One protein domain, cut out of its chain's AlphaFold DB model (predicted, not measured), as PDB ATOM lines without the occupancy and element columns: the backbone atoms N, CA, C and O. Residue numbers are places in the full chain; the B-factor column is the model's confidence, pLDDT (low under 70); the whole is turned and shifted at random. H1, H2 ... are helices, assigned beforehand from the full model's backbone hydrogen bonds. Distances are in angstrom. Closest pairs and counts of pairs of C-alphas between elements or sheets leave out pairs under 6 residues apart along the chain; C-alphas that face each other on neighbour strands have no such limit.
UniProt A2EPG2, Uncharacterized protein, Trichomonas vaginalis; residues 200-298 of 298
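This is residues 200 to 298 of the 298 residues of an uncharacterized protein of Trichomonas vaginalis (UniProt A2EPG2). Two helices side by side, the long H3 and the shorter H5, make the core of a compact helical domain; H1 covers one side of this pair, and H6 and H7 lie on the other. The short H2 and H4 sit near opposite ends of H3. The printed part has 99 residues with seven named helices, H1 to H7 in chain order, and no named strand: all helix. It is compact, with a radius of gyration of the C-alphas of 12.3 A and spans of 33 by 25 by 23 A.

The hub is H3, residues 218 to 234, which touches five helices. H5, residues 253 to 261, touches it at Ala 254 and Ile 225, C-alphas 6.9 A apart, at a shallow tilt of 16 degrees, the same way. H1, residues 200 to 208, touches H3 at Ile 203 and Met 224, C-alphas 6.9 A apart, opposite ways at a shallow tilt of 30 degrees. H6, residues 265 to 276, touches residues 226 to 233 of H3 alone, closest at C-alphas 272 and 229, 5.9 A. H7, residues 285 to 294, only just touches H5, with 3 pairs of C-alphas within 8 A, the closest those of Leu 292 and Leu 257, 6.6 A. H2, residues 210 to 213, only just touches H3, with 3 such pairs, closest at Glu 210 and Leu 221, 7.2 A. H4, residues 238 to 241, touches H3 only at the corner, C-alphas 238 and 232 being 4.0 A apart. H1 and H7 are apart. Every O i to N i+4 pair is within hydrogen-bond range in H1, H3, H5, H6 and H7; H2 and H4 are too short for one.

H3 is 24.2 A long, from C-alpha 218 at (-51.266, -0.481, 45.516) to C-alpha 234 at (-54.912, 8.874, 23.514). H6 measures 16.5 A and H7 14.4 A, ending at C-alpha 294, (-52.006, -13.144, 31.632).

The C-alphas of Lys 216 and Pro 236 are farthest apart, 34.9 A. The printed part has no cut, and the link from H4 to H5 is long, with 11 residues. Residues 212 to 216 and 298 have pLDDT under 70.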
ATOM      1  N   THR A 200     -43.209  12.132  31.016       93.25
ATOM      2  CA  THR A 200     -42.885  10.729  30.730       93.25
ATOM      3  C   THR A 200     -41.739  10.238  31.608       93.25
ATOM      4  O   THR A 200     -41.852   9.170  32.206       93.25
ATOM      5  N   LEU A 201     -40.687  11.044  31.773       92.25
ATOM      6  CA  LEU A 201     -39.594  10.735  32.691       92.25
ATOM      7  C   LEU A 201     -40.084  10.679  34.141       92.25
ATOM      8  O   LEU A 201     -39.723   9.747  34.854       92.25
ATOM      9  N   ALA A 202     -40.952  11.607  34.555       93.56
ATOM     10  CA  ALA A 202     -41.537  11.593  35.896       93.56
ATOM     11  C   ALA A 202     -42.304  10.288  36.167       93.56
ATOM     12  O   ALA A 202     -42.105   9.646  37.194       93.56
ATOM     13  N   ILE A 203     -43.126   9.835  35.215       94.69
ATOM     14  CA  ILE A 203     -43.864   8.567  35.328       94.69
ATOM     15  C   ILE A 203     -42.908   7.367  35.397       94.69
ATOM     16  O   ILE A 203     -43.134   6.464  36.200       94.69
ATOM     17  N   ILE A 204     -41.831   7.356  34.602       93.44
ATOM     18  CA  ILE A 204     -40.800   6.307  34.666       93.44
ATOM     19  C   ILE A 204     -40.118   6.305  36.041       93.44
ATOM     20  O   ILE A 204     -39.942   5.246  36.636       93.44
ATOM     21  N   GLN A 205     -39.763   7.472  36.577       91.19
ATOM     22  CA  GLN A 205     -39.121   7.605  37.886       91.19
ATOM     23  C   GLN A 205     -40.022   7.128  39.033       91.19
ATOM     24  O   GLN A 205     -39.553   6.415  39.926       91.19
ATOM     25  N   VAL A 206     -41.323   7.429  38.964       91.81
ATOM     26  CA  VAL A 206     -42.304   6.856  39.894       91.81
ATOM     27  C   VAL A 206     -42.343   5.336  39.731       91.81
ATOM     28  O   VAL A 206     -42.187   4.628  40.720       91.81
ATOM     29  N   ALA A 207     -42.427   4.815  38.501       91.44
ATOM     30  CA  ALA A 207     -42.436   3.373  38.234       91.44
ATOM     31  C   ALA A 207     -41.176   2.644  38.736       91.44
ATOM     32  O   ALA A 207     -41.257   1.495  39.162       91.44
ATOM     33  N   LEU A 208     -40.010   3.289  38.700       90.38
ATOM     34  CA  LEU A 208     -38.765   2.757  39.263       90.38
ATOM     35  C   LEU A 208     -38.795   2.726  40.796       90.38
ATOM     36  O   LEU A 208     -38.208   1.837  41.411       90.38
ATOM     37  N   SER A 209     -39.539   3.651  41.400       86.50
ATOM     38  CA  SER A 209     -39.766   3.750  42.840       86.50
ATOM     39  C   SER A 209     -40.874   2.815  43.349       86.50
ATOM     40  O   SER A 209     -41.292   2.961  44.492       86.50
ATOM     41  N   GLU A 210     -41.345   1.836  42.563       81.44
ATOM     42  CA  GLU A 210     -42.462   0.938  42.920       81.44
ATOM     43  C   GLU A 210     -42.328   0.363  44.343       81.44
ATOM     44  O   GLU A 210     -43.252   0.428  45.155       81.44
ATOM     45  N   GLN A 211     -41.134  -0.106  44.709       74.12
ATOM     46  CA  GLN A 211     -40.853  -0.692  46.029       74.12
ATOM     47  C   GLN A 211     -41.043   0.281  47.208       74.12
ATOM     48  O   GLN A 211     -41.145  -0.151  48.354       74.12
ATOM     49  N   VAL A 212     -41.093   1.590  46.953       67.44
ATOM     50  CA  VAL A 212     -41.363   2.621  47.963       67.44
ATOM     51  C   VAL A 212     -42.837   2.614  48.381       67.44
ATOM     52  O   VAL A 212     -43.124   2.863  49.553       67.44
ATOM     53  N   TYR A 213     -43.765   2.309  47.463       66.62
ATOM     54  CA  TYR A 213     -45.206   2.503  47.678       66.62
ATOM     55  C   TYR A 213     -46.087   1.250  47.502       66.62
ATOM     56  O   TYR A 213     -47.203   1.247  48.030       66.62
ATOM     57  N   ILE A 214     -45.631   0.166  46.850       55.59
ATOM     58  CA  ILE A 214     -46.454  -1.054  46.644       55.59
ATOM     59  C   ILE A 214     -46.938  -1.652  47.966       55.59
ATOM     60  O   ILE A 214     -48.104  -2.024  48.064       55.59
ATOM     61  N   GLU A 215     -46.068  -1.751  48.978       55.91
ATOM     62  CA  GLU A 215     -46.396  -2.477  50.217       55.91
ATOM     63  C   GLU A 215     -47.509  -1.808  51.033       55.91
ATOM     64  O   GLU A 215     -48.123  -2.457  51.875       55.91
ATOM     65  N   LYS A 216     -47.791  -0.520  50.797       64.19
ATOM     66  CA  LYS A 216     -48.792   0.226  51.571       64.19
ATOM     67  C   LYS A 216     -49.949   0.756  50.735       64.19
ATOM     68  O   LYS A 216     -51.038   0.915  51.280       64.19
ATOM     69  N   LYS A 217     -49.738   1.053  49.447       77.62
ATOM     70  CA  LYS A 217     -50.720   1.757  48.607       77.62
ATOM     71  C   LYS A 217     -50.689   1.271  47.151       77.62
ATOM     72  O   LYS A 217     -50.244   1.991  46.254       77.62
ATOM     73  N   PRO A 218     -51.215   0.064  46.873       83.75
ATOM     74  CA  PRO A 218     -51.266  -0.481  45.516       83.75
ATOM     75  C   PRO A 218     -52.069   0.400  44.548       83.75
ATOM     76  O   PRO A 218     -51.759   0.430  43.362       83.75
ATOM     77  N   ALA A 219     -53.037   1.188  45.028       86.81
ATOM     78  CA  ALA A 219     -53.784   2.133  44.196       86.81
ATOM     79  C   ALA A 219     -52.875   3.108  43.417       86.81
ATOM     80  O   ALA A 219     -53.170   3.419  42.265       86.81
ATOM     81  N   THR A 220     -51.744   3.534  43.992       88.38
ATOM     82  CA  THR A 220     -50.766   4.419  43.336       88.38
ATOM     83  C   THR A 220     -50.174   3.776  42.079       88.38
ATOM     84  O   THR A 220     -50.097   4.419  41.035       88.38
ATOM     85  N   LEU A 221     -49.843   2.479  42.139       90.06
ATOM     86  CA  LEU A 221     -49.374   1.704  40.985       90.06
ATOM     87  C   LEU A 221     -50.421   1.694  39.864       90.06
ATOM     88  O   LEU A 221     -50.109   1.993  38.712       90.06
ATOM     89  N   TRP A 222     -51.674   1.387  40.196       93.00
ATOM     90  CA  TRP A 222     -52.753   1.323  39.209       93.00
ATOM     91  C   TRP A 222     -53.028   2.677  38.549       93.00
ATOM     92  O   TRP A 222     -53.171   2.740  37.327       93.00
ATOM     93  N   ARG A 223     -53.034   3.766  39.327       93.25
ATOM     94  CA  ARG A 223     -53.209   5.136  38.812       93.25
ATOM     95  C   ARG A 223     -52.072   5.553  37.891       93.25
ATOM     96  O   ARG A 223     -52.328   6.075  36.809       93.25
ATOM     97  N   MET A 224     -50.834   5.253  38.272       94.00
ATOM     98  CA  MET A 224     -49.663   5.493  37.433       94.00
ATOM     99  C   MET A 224     -49.765   4.752  36.095       94.00
ATOM    100  O   MET A 224     -49.553   5.351  35.040       94.00
ATOM    101  N   ILE A 225     -50.129   3.465  36.118       95.12
ATOM    102  CA  ILE A 225     -50.279   2.657  34.900       95.12
ATOM    103  C   ILE A 225     -51.419   3.181  34.036       95.12
ATOM    104  O   ILE A 225     -51.286   3.245  32.814       95.12
ATOM    105  N   TRP A 226     -52.522   3.593  34.653       94.81
ATOM    106  CA  TRP A 226     -53.625   4.218  33.943       94.81
ATOM    107  C   TRP A 226     -53.189   5.507  33.240       94.81
ATOM    108  O   TRP A 226     -53.426   5.648  32.041       94.81
ATOM    109  N   LEU A 227     -52.488   6.404  33.939       94.25
ATOM    110  CA  LEU A 227     -51.955   7.641  33.367       94.25
ATOM    111  C   LEU A 227     -51.001   7.357  32.197       94.25
ATOM    112  O   LEU A 227     -51.173   7.916  31.114       94.25
ATOM    113  N   PHE A 228     -50.051   6.437  32.388       95.50
ATOM    114  CA  PHE A 228     -49.139   5.961  31.346       95.50
ATOM    115  C   PHE A 228     -49.898   5.470  30.100       95.50
ATOM    116  O   PHE A 228     -49.607   5.898  28.980       95.50
ATOM    117  N   LEU A 229     -50.897   4.599  30.273       95.31
ATOM    118  CA  LEU A 229     -51.664   4.023  29.164       95.31
ATOM    119  C   LEU A 229     -52.540   5.066  28.469       95.31
ATOM    120  O   LEU A 229     -52.653   5.033  27.241       95.31
ATOM    121  N   ARG A 230     -53.134   6.006  29.211       91.56
ATOM    122  CA  ARG A 230     -53.883   7.125  28.622       91.56
ATOM    123  C   ARG A 230     -52.984   7.978  27.743       91.56
ATOM    124  O   ARG A 230     -53.282   8.138  26.566       91.56
ATOM    125  N   ILE A 231     -51.843   8.422  28.267       90.81
ATOM    126  CA  ILE A 231     -50.842   9.190  27.514       90.81
ATOM    127  C   ILE A 231     -50.403   8.435  26.250       90.81
ATOM    128  O   ILE A 231     -50.379   8.999  25.157       90.81
ATOM    129  N   THR A 232     -50.111   7.140  26.383       92.62
ATOM    130  CA  THR A 232     -49.621   6.300  25.280       92.62
ATOM    131  C   THR A 232     -50.662   6.085  24.180       92.62
ATOM    132  O   THR A 232     -50.295   6.027  23.008       92.62
ATOM    133  N   THR A 233     -51.941   5.941  24.542       91.62
ATOM    134  CA  THR A 233     -53.005   5.524  23.607       91.62
ATOM    135  C   THR A 233     -53.902   6.655  23.115       91.62
ATOM    136  O   THR A 233     -54.525   6.504  22.070       91.62
ATOM    137  N   GLU A 234     -54.013   7.760  23.852       87.69
ATOM    138  CA  GLU A 234     -54.912   8.874  23.514       87.69
ATOM    139  C   GLU A 234     -54.178  10.013  22.795       87.69
ATOM    140  O   GLU A 234     -54.801  10.749  22.032       87.69
ATOM    141  N   HIS A 235     -52.860  10.151  22.984       83.50
ATOM    142  CA  HIS A 235     -52.082  11.179  22.298       83.50
ATOM    143  C   HIS A 235     -51.582  10.693  20.923       83.50
ATOM    144  O   HIS A 235     -51.023   9.596  20.843       83.50
ATOM    145  N   PRO A 236     -51.661  11.505  19.843       82.94
ATOM    146  CA  PRO A 236     -51.226  11.094  18.500       82.94
ATOM    147  C   PRO A 236     -49.766  10.631  18.410       82.94
ATOM    148  O   PRO A 236     -49.418   9.803  17.570       82.94
ATOM    149  N   GLN A 237     -48.900  11.164  19.275       83.81
ATOM    150  CA  GLN A 237     -47.485  10.789  19.359       83.81
ATOM    151  C   GLN A 237     -47.157   9.940  20.596       83.81
ATOM    152  O   GLN A 237     -45.984   9.693  20.850       83.81
ATOM    153  N   GLY A 238     -48.163   9.472  21.345       85.19
ATOM    154  CA  GLY A 238     -48.009   8.889  22.682       85.19
ATOM    155  C   GLY A 238     -46.916   7.827  22.782       85.19
ATOM    156  O   GLY A 238     -46.043   7.937  23.632       85.19
ATOM    157  N   LEU A 239     -46.885   6.852  21.868       87.56
ATOM    158  CA  LEU A 239     -45.834   5.821  21.829       87.56
ATOM    159  C   LEU A 239     -44.416   6.370  21.634       87.56
ATOM    160  O   LEU A 239     -43.475   5.845  22.218       87.56
ATOM    161  N   LYS A 240     -44.260   7.407  20.808       87.56
ATOM    162  CA  LYS A 240     -42.953   7.981  20.450       87.56
ATOM    163  C   LYS A 240     -42.402   8.922  21.523       87.56
ATOM    164  O   LYS A 240     -41.259   9.343  21.420       87.56
ATOM    165  N   MET A 241     -43.219   9.271  22.513       87.06
ATOM    166  CA  MET A 241     -42.865  10.211  23.582       87.06
ATOM    167  C   MET A 241     -42.147   9.540  24.755       87.06
ATOM    168  O   MET A 241     -41.657  10.225  25.652       87.06
ATOM    169  N   TRP A 242     -42.090   8.209  24.759       91.75
ATOM    170  CA  TRP A 242     -41.425   7.437  25.797       91.75
ATOM    171  C   TRP A 242     -39.999   7.105  25.393       91.75
ATOM    172  O   TRP A 242     -39.756   6.501  24.348       91.75
ATOM    173  N   ASP A 243     -39.070   7.434  26.280       87.62
ATOM    174  CA  ASP A 243     -37.706   6.948  26.196       87.62
ATOM    175  C   ASP A 243     -37.645   5.532  26.793       87.62
ATOM    176  O   ASP A 243     -37.608   5.331  28.010       87.62
ATOM    177  N   VAL A 244     -37.707   4.532  25.912       86.94
ATOM    178  CA  VAL A 244     -37.724   3.110  26.290       86.94
ATOM    179  C   VAL A 244     -36.403   2.673  26.928       86.94
ATOM    180  O   VAL A 244     -36.403   1.703  27.692       86.94
ATOM    181  N   ASP A 245     -35.297   3.374  26.666       87.06
ATOM    182  CA  ASP A 245     -33.983   3.030  27.216       87.06
ATOM    183  C   ASP A 245     -33.910   3.319  28.720       87.06
ATOM    184  O   ASP A 245     -33.216   2.616  29.456       87.06
ATOM    185  N   HIS A 246     -34.717   4.268  29.202       88.69
ATOM    186  CA  HIS A 246     -34.883   4.545  30.630       88.69
ATOM    187  C   HIS A 246     -35.811   3.548  31.346       88.69
ATOM    188  O   HIS A 246     -35.936   3.601  32.571       88.69
ATOM    189  N   ILE A 247     -36.449   2.614  30.624       91.88
ATOM    190  CA  ILE A 247     -37.342   1.602  31.204       91.88
ATOM    191  C   ILE A 247     -36.621   0.243  31.248       91.88
ATOM    192  O   ILE A 247     -36.442  -0.413  30.210       91.88
ATOM    193  N   PRO A 248     -36.233  -0.246  32.439       88.62
ATOM    194  CA  PRO A 248     -35.389  -1.425  32.558       88.62
ATOM    195  C   PRO A 248     -36.103  -2.692  32.072       88.62
ATOM    196  O   PRO A 248     -37.283  -2.923  32.340       88.62
ATOM    197  N   LYS A 249     -35.357  -3.560  31.375       84.06
ATOM    198  CA  LYS A 249     -35.857  -4.858  30.871       84.06
ATOM    199  C   LYS A 249     -36.226  -5.827  31.997       84.06
ATOM    200  O   LYS A 249     -37.117  -6.652  31.825       84.06
ATOM    201  N   ILE A 250     -35.508  -5.740  33.112       83.31
ATOM    202  CA  ILE A 250     -35.694  -6.534  34.324       83.31
ATOM    203  C   ILE A 250     -35.819  -5.532  35.465       83.31
ATOM    204  O   ILE A 250     -34.961  -4.666  35.606       83.31
ATOM    205  N   GLY A 251     -36.884  -5.626  36.253       82.56
ATOM    206  CA  GLY A 251     -37.151  -4.636  37.287       82.56
ATOM    207  C   GLY A 251     -38.602  -4.659  37.762       82.56
ATOM    208  O   GLY A 251     -39.254  -5.705  37.652       82.56
ATOM    209  N   PRO A 252     -39.097  -3.520  38.276       89.94
ATOM    210  CA  PRO A 252     -40.450  -3.384  38.808       89.94
ATOM    211  C   PRO A 252     -41.536  -3.840  37.819       89.94
ATOM    212  O   PRO A 252     -41.366  -3.758  36.597       89.94
ATOM    213  N   GLN A 253     -42.655  -4.350  38.336       90.06
ATOM    214  CA  GLN A 253     -43.753  -4.885  37.524       90.06
ATOM    215  C   GLN A 253     -44.376  -3.808  36.628       90.06
ATOM    216  O   GLN A 253     -44.737  -4.084  35.480       90.06
ATOM    217  N   ALA A 254     -44.443  -2.575  37.123       91.56
ATOM    218  CA  ALA A 254     -44.845  -1.396  36.378       91.56
ATOM    219  C   ALA A 254     -44.027  -1.232  35.093       91.56
ATOM    220  O   ALA A 254     -44.588  -1.143  34.002       91.56
ATOM    221  N   CYS A 255     -42.696  -1.271  35.219       93.19
ATOM    222  CA  CYS A 255     -41.774  -1.147  34.093       93.19
ATOM    223  C   CYS A 255     -41.974  -2.283  33.080       93.19
ATOM    224  O   CYS A 255     -41.962  -2.049  31.872       93.19
ATOM    225  N   GLN A 256     -42.222  -3.510  33.550       92.44
ATOM    226  CA  GLN A 256     -42.508  -4.647  32.670       92.44
ATOM    227  C   GLN A 256     -43.786  -4.424  31.848       92.44
ATOM    228  O   GLN A 256     -43.769  -4.629  30.632       92.44
ATOM    229  N   LEU A 257     -44.872  -3.954  32.477       94.19
ATOM    230  CA  LEU A 257     -46.115  -3.626  31.771       94.19
ATOM    231  C   LEU A 257     -45.902  -2.483  30.774       94.19
ATOM    232  O   LEU A 257     -46.344  -2.597  29.629       94.19
ATOM    233  N   MET A 258     -45.189  -1.424  31.170       95.44
ATOM    234  CA  MET A 258     -44.868  -0.305  30.282       95.44
ATOM    235  C   MET A 258     -44.141  -0.791  29.028       95.44
ATOM    236  O   MET A 258     -44.581  -0.500  27.919       95.44
ATOM    237  N   ARG A 259     -43.097  -1.620  29.168       93.75
ATOM    238  CA  ARG A 259     -42.384  -2.175  28.004       93.75
ATOM    239  C   ARG A 259     -43.286  -3.022  27.117       93.75
ATOM    240  O   ARG A 259     -43.180  -2.907  25.902       93.75
ATOM    241  N   LEU A 260     -44.168  -3.840  27.698       93.12
ATOM    242  CA  LEU A 260     -45.137  -4.618  26.921       93.12
ATOM    243  C   LEU A 260     -46.095  -3.715  26.141       93.12
ATOM    244  O   LEU A 260     -46.435  -4.043  25.013       93.12
ATOM    245  N   ALA A 261     -46.536  -2.597  26.715       94.44
ATOM    246  CA  ALA A 261     -47.422  -1.655  26.034       94.44
ATOM    247  C   ALA A 261     -46.714  -0.874  24.922       94.44
ATOM    248  O   ALA A 261     -47.322  -0.627  23.886       94.44
ATOM    249  N   LEU A 262     -45.437  -0.531  25.098       94.25
ATOM    250  CA  LEU A 262     -44.678   0.277  24.136       94.25
ATOM    251  C   LEU A 262     -44.207  -0.488  22.887       94.25
ATOM    252  O   LEU A 262     -43.623   0.126  21.999       94.25
ATOM    253  N   VAL A 263     -44.468  -1.798  22.783       91.19
ATOM    254  CA  VAL A 263     -44.102  -2.597  21.595       91.19
ATOM    255  C   VAL A 263     -44.832  -2.108  20.340       91.19
ATOM    256  O   VAL A 263     -44.215  -1.996  19.283       91.19
ATOM    257  N   ALA A 264     -46.138  -1.833  20.441       88.81
ATOM    258  CA  ALA A 264     -46.968  -1.441  19.304       88.81
ATOM    259  C   ALA A 264     -48.273  -0.728  19.743       88.81
ATOM    260  O   ALA A 264     -48.706  -0.877  20.889       88.81
ATOM    261  N   PRO A 265     -48.933   0.056  18.862       88.75
ATOM    262  CA  PRO A 265     -50.147   0.804  19.222       88.75
ATOM    263  C   PRO A 265     -51.332  -0.074  19.634       88.75
ATOM    264  O   PRO A 265     -52.001   0.194  20.633       88.75
ATOM    265  N   ASP A 266     -51.576  -1.144  18.882       91.62
ATOM    266  CA  ASP A 266     -52.595  -2.159  19.163       91.62
ATOM    267  C   ASP A 266     -52.340  -2.851  20.507       91.62
ATOM    268  O   ASP A 266     -53.269  -3.114  21.278       91.62
ATOM    269  N   ARG A 267     -51.066  -3.062  20.831       93.12
ATOM    270  CA  ARG A 267     -50.617  -3.646  22.087       93.12
ATOM    271  C   ARG A 267     -50.908  -2.747  23.288       93.12
ATOM    272  O   ARG A 267     -51.465  -3.223  24.282       93.12
ATOM    273  N   ALA A 268     -50.596  -1.456  23.191       93.62
ATOM    274  CA  ALA A 268     -50.945  -0.473  24.215       93.62
ATOM    275  C   ALA A 268     -52.467  -0.400  24.432       93.62
ATOM    276  O   ALA A 268     -52.934  -0.420  25.576       93.62
ATOM    277  N   ALA A 269     -53.249  -0.386  23.346       93.38
ATOM    278  CA  ALA A 269     -54.711  -0.367  23.402       93.38
ATOM    279  C   ALA A 269     -55.288  -1.638  24.048       93.38
ATOM    280  O   ALA A 269     -56.172  -1.555  24.903       93.38
ATOM    281  N   TYR A 270     -54.758  -2.815  23.701       95.00
ATOM    282  CA  TYR A 270     -55.146  -4.078  24.323       95.00
ATOM    283  C   TYR A 270     -54.908  -4.055  25.837       95.00
ATOM    284  O   TYR A 270     -55.822  -4.355  26.605       95.00
ATOM    285  N   ILE A 271     -53.708  -3.662  26.277       96.06
ATOM    286  CA  ILE A 271     -53.362  -3.610  27.704       96.06
ATOM    287  C   ILE A 271     -54.248  -2.605  28.443       96.06
ATOM    288  O   ILE A 271     -54.778  -2.941  29.502       96.06
ATOM    289  N   ARG A 272     -54.489  -1.420  27.867       95.50
ATOM    290  CA  ARG A 272     -55.439  -0.437  28.416       95.50
ATOM    291  C   ARG A 272     -56.819  -1.039  28.642       95.50
ATOM    292  O   ARG A 272     -57.376  -0.865  29.721       95.50
ATOM    293  N   ASN A 273     -57.339  -1.790  27.676       94.94
ATOM    294  CA  ASN A 273     -58.639  -2.445  27.808       94.94
ATOM    295  C   ASN A 273     -58.652  -3.532  28.889       94.94
ATOM    296  O   ASN A 273     -59.689  -3.745  29.507       94.94
ATOM    297  N   GLN A 274     -57.537  -4.228  29.134       95.75
ATOM    298  CA  GLN A 274     -57.461  -5.197  30.234       95.75
ATOM    299  C   GLN A 274     -57.383  -4.505  31.598       95.75
ATOM    300  O   GLN A 274     -58.097  -4.905  32.513       95.75
ATOM    301  N   VAL A 275     -56.594  -3.434  31.723       94.31
ATOM    302  CA  VAL A 275     -56.526  -2.622  32.950       94.31
ATOM    303  C   VAL A 275     -57.889  -2.003  33.270       94.31
ATOM    304  O   VAL A 275     -58.338  -2.081  34.409       94.31
ATOM    305  N   ALA A 276     -58.596  -1.472  32.267       93.38
ATOM    306  CA  ALA A 276     -59.912  -0.849  32.435       93.38
ATOM    307  C   ALA A 276     -61.008  -1.809  32.940       93.38
ATOM    308  O   ALA A 276     -62.006  -1.356  33.493       93.38
ATOM    309  N   LYS A 277     -60.841  -3.126  32.760       94.44
ATOM    310  CA  LYS A 277     -61.781  -4.138  33.275       94.44
ATOM    311  C   LYS A 277     -61.605  -4.419  34.765       94.44
ATOM    312  O   LYS A 277     -62.473  -5.068  35.345       94.44
ATOM    313  N   VAL A 278     -60.495  -4.001  35.374       94.81
ATOM    314  CA  VAL A 278     -60.224  -4.250  36.792       94.81
ATOM    315  C   VAL A 278     -60.866  -3.134  37.621       94.81
ATOM    316  O   VAL A 278     -60.411  -1.988  37.550       94.81
ATOM    317  N   PRO A 279     -61.911  -3.435  38.411       93.31
ATOM    318  CA  PRO A 279     -62.582  -2.426  39.220       93.31
ATOM    319  C   PRO A 279     -61.664  -1.945  40.356       93.31
ATOM    320  O   PRO A 279     -60.763  -2.676  40.784       93.31
ATOM    321  N   LYS A 280     -61.876  -0.715  40.845       92.00
ATOM    322  CA  LYS A 280     -60.984  -0.054  41.820       92.00
ATOM    323  C   LYS A 280     -60.831  -0.843  43.123       92.00
ATOM    324  O   LYS A 280     -59.763  -0.841  43.723       92.00
ATOM    325  N   GLU A 281     -61.862  -1.574  43.527       92.31
ATOM    326  CA  GLU A 281     -61.880  -2.426  44.719       92.31
ATOM    327  C   GLU A 281     -60.914  -3.618  44.603       92.31
ATOM    328  O   GLU A 281     -60.544  -4.221  45.607       92.31
ATOM    329  N   GLN A 282     -60.490  -3.957  43.381       92.25
ATOM    330  CA  GLN A 282     -59.529  -5.024  43.089       92.25
ATOM    331  C   GLN A 282     -58.127  -4.489  42.771       92.25
ATOM    332  O   GLN A 282     -57.277  -5.245  42.299       92.25
ATOM    333  N   TRP A 283     -57.854  -3.201  43.003       91.88
ATOM    334  CA  TRP A 283     -56.547  -2.592  42.753       91.88
ATOM    335  C   TRP A 283     -55.516  -3.000  43.818       91.88
ATOM    336  O   TRP A 283     -55.070  -2.189  44.627       91.88
ATOM    337  N   THR A 284     -55.121  -4.276  43.802       91.12
ATOM    338  CA  THR A 284     -54.087  -4.861  44.675       91.12
ATOM    339  C   THR A 284     -52.819  -5.210  43.893       91.12
ATOM    340  O   THR A 284     -52.826  -5.257  42.657       91.12
ATOM    341  N   ALA A 285     -51.715  -5.462  44.604       89.06
ATOM    342  CA  ALA A 285     -50.448  -5.873  43.995       89.06
ATOM    343  C   ALA A 285     -50.533  -7.287  43.391       89.06
ATOM    344  O   ALA A 285     -49.995  -7.551  42.312       89.06
ATOM    345  N   GLU A 286     -51.264  -8.196  44.039       91.44
ATOM    346  CA  GLU A 286     -51.498  -9.561  43.557       91.44
ATOM    347  C   GLU A 286     -52.307  -9.540  42.268       91.44
ATOM    348  O   GLU A 286     -51.963 -10.237  41.312       91.44
ATOM    349  N   LYS A 287     -53.352  -8.702  42.213       94.19
ATOM    350  CA  LYS A 287     -54.167  -8.568  41.009       94.19
ATOM    351  C   LYS A 287     -53.355  -7.994  39.853       94.19
ATOM    352  O   LYS A 287     -53.496  -8.461  38.723       94.19
ATOM    353  N   PHE A 288     -52.467  -7.043  40.139       92.88
ATOM    354  CA  PHE A 288     -51.564  -6.480  39.140       92.88
ATOM    355  C   PHE A 288     -50.578  -7.537  38.620       92.88
ATOM    356  O   PHE A 288     -50.414  -7.709  37.411       92.88
ATOM    357  N   THR A 289     -50.007  -8.328  39.530       92.19
ATOM    358  CA  THR A 289     -49.117  -9.450  39.196       92.19
ATOM    359  C   THR A 289     -49.832 -10.496  38.336       92.19
ATOM    360  O   THR A 289     -49.251 -11.021  37.383       92.19
ATOM    361  N   GLN A 290     -51.086 -10.825  38.669       94.44
ATOM    362  CA  GLN A 290     -51.912 -11.754  37.899       94.44
ATOM    363  C   GLN A 290     -52.132 -11.229  36.478       94.44
ATOM    364  O   GLN A 290     -51.829 -11.939  35.520       94.44
ATOM    365  N   LEU A 291     -52.587  -9.978  36.349       94.44
ATOM    366  CA  LEU A 291     -52.803  -9.323  35.061       94.44
ATOM    367  C   LEU A 291     -51.540  -9.412  34.195       94.44
ATOM    368  O   LEU A 291     -51.598  -9.872  33.060       94.44
ATOM    369  N   LEU A 292     -50.383  -9.037  34.746       92.81
ATOM    370  CA  LEU A 292     -49.113  -9.041  34.020       92.81
ATOM    371  C   LEU A 292     -48.724 -10.434  33.491       92.81
ATOM    372  O   LEU A 292     -48.129 -10.537  32.419       92.81
ATOM    373  N   LYS A 293     -49.060 -11.508  34.218       92.38
ATOM    374  CA  LYS A 293     -48.817 -12.895  33.784       92.38
ATOM    375  C   LYS A 293     -49.762 -13.350  32.671       92.38
ATOM    376  O   LYS A 293     -49.360 -14.175  31.857       92.38
ATOM    377  N   GLU A 294     -50.984 -12.826  32.639       92.38
ATOM    378  CA  GLU A 294     -52.006 -13.144  31.632       92.38
ATOM    379  C   GLU A 294     -51.804 -12.369  30.316       92.38
ATOM    380  O   GLU A 294     -52.333 -12.754  29.272       92.38
ATOM    381  N   LEU A 295     -51.018 -11.286  30.334       91.19
ATOM    382  CA  LEU A 295     -50.691 -10.521  29.133       91.19
ATOM    383  C   LEU A 295     -49.749 -11.317  28.196       91.19
ATOM    384  O   LEU A 295     -48.707 -11.805  28.642       91.19
ATOM    385  N   PRO A 296     -50.039 -11.403  26.879       82.19
ATOM    386  CA  PRO A 296     -49.188 -12.146  25.943       82.19
ATOM    387  C   PRO A 296     -47.777 -11.540  25.861       82.19
ATOM    388  O   PRO A 296     -47.648 -10.327  25.857       82.19
ATOM    389  N   ARG A 297     -46.699 -12.322  25.781       75.88
ATOM    390  CA  ARG A 297     -45.320 -11.774  25.823       75.88
ATOM    391  C   ARG A 297     -44.686 -11.507  24.450       75.88
ATOM    392  O   ARG A 297     -43.481 -11.286  24.385       75.88
ATOM    393  N   GLN A 298     -45.485 -11.570  23.389       57.94
ATOM    394  CA  GLN A 298     -45.064 -11.445  21.994       57.94
ATOM    395  C   GLN A 298     -45.703 -10.209  21.373       57.94
ATOM    396  O   GLN A 298     -46.917 -10.001  21.628       57.94
TER     397      GLN A 298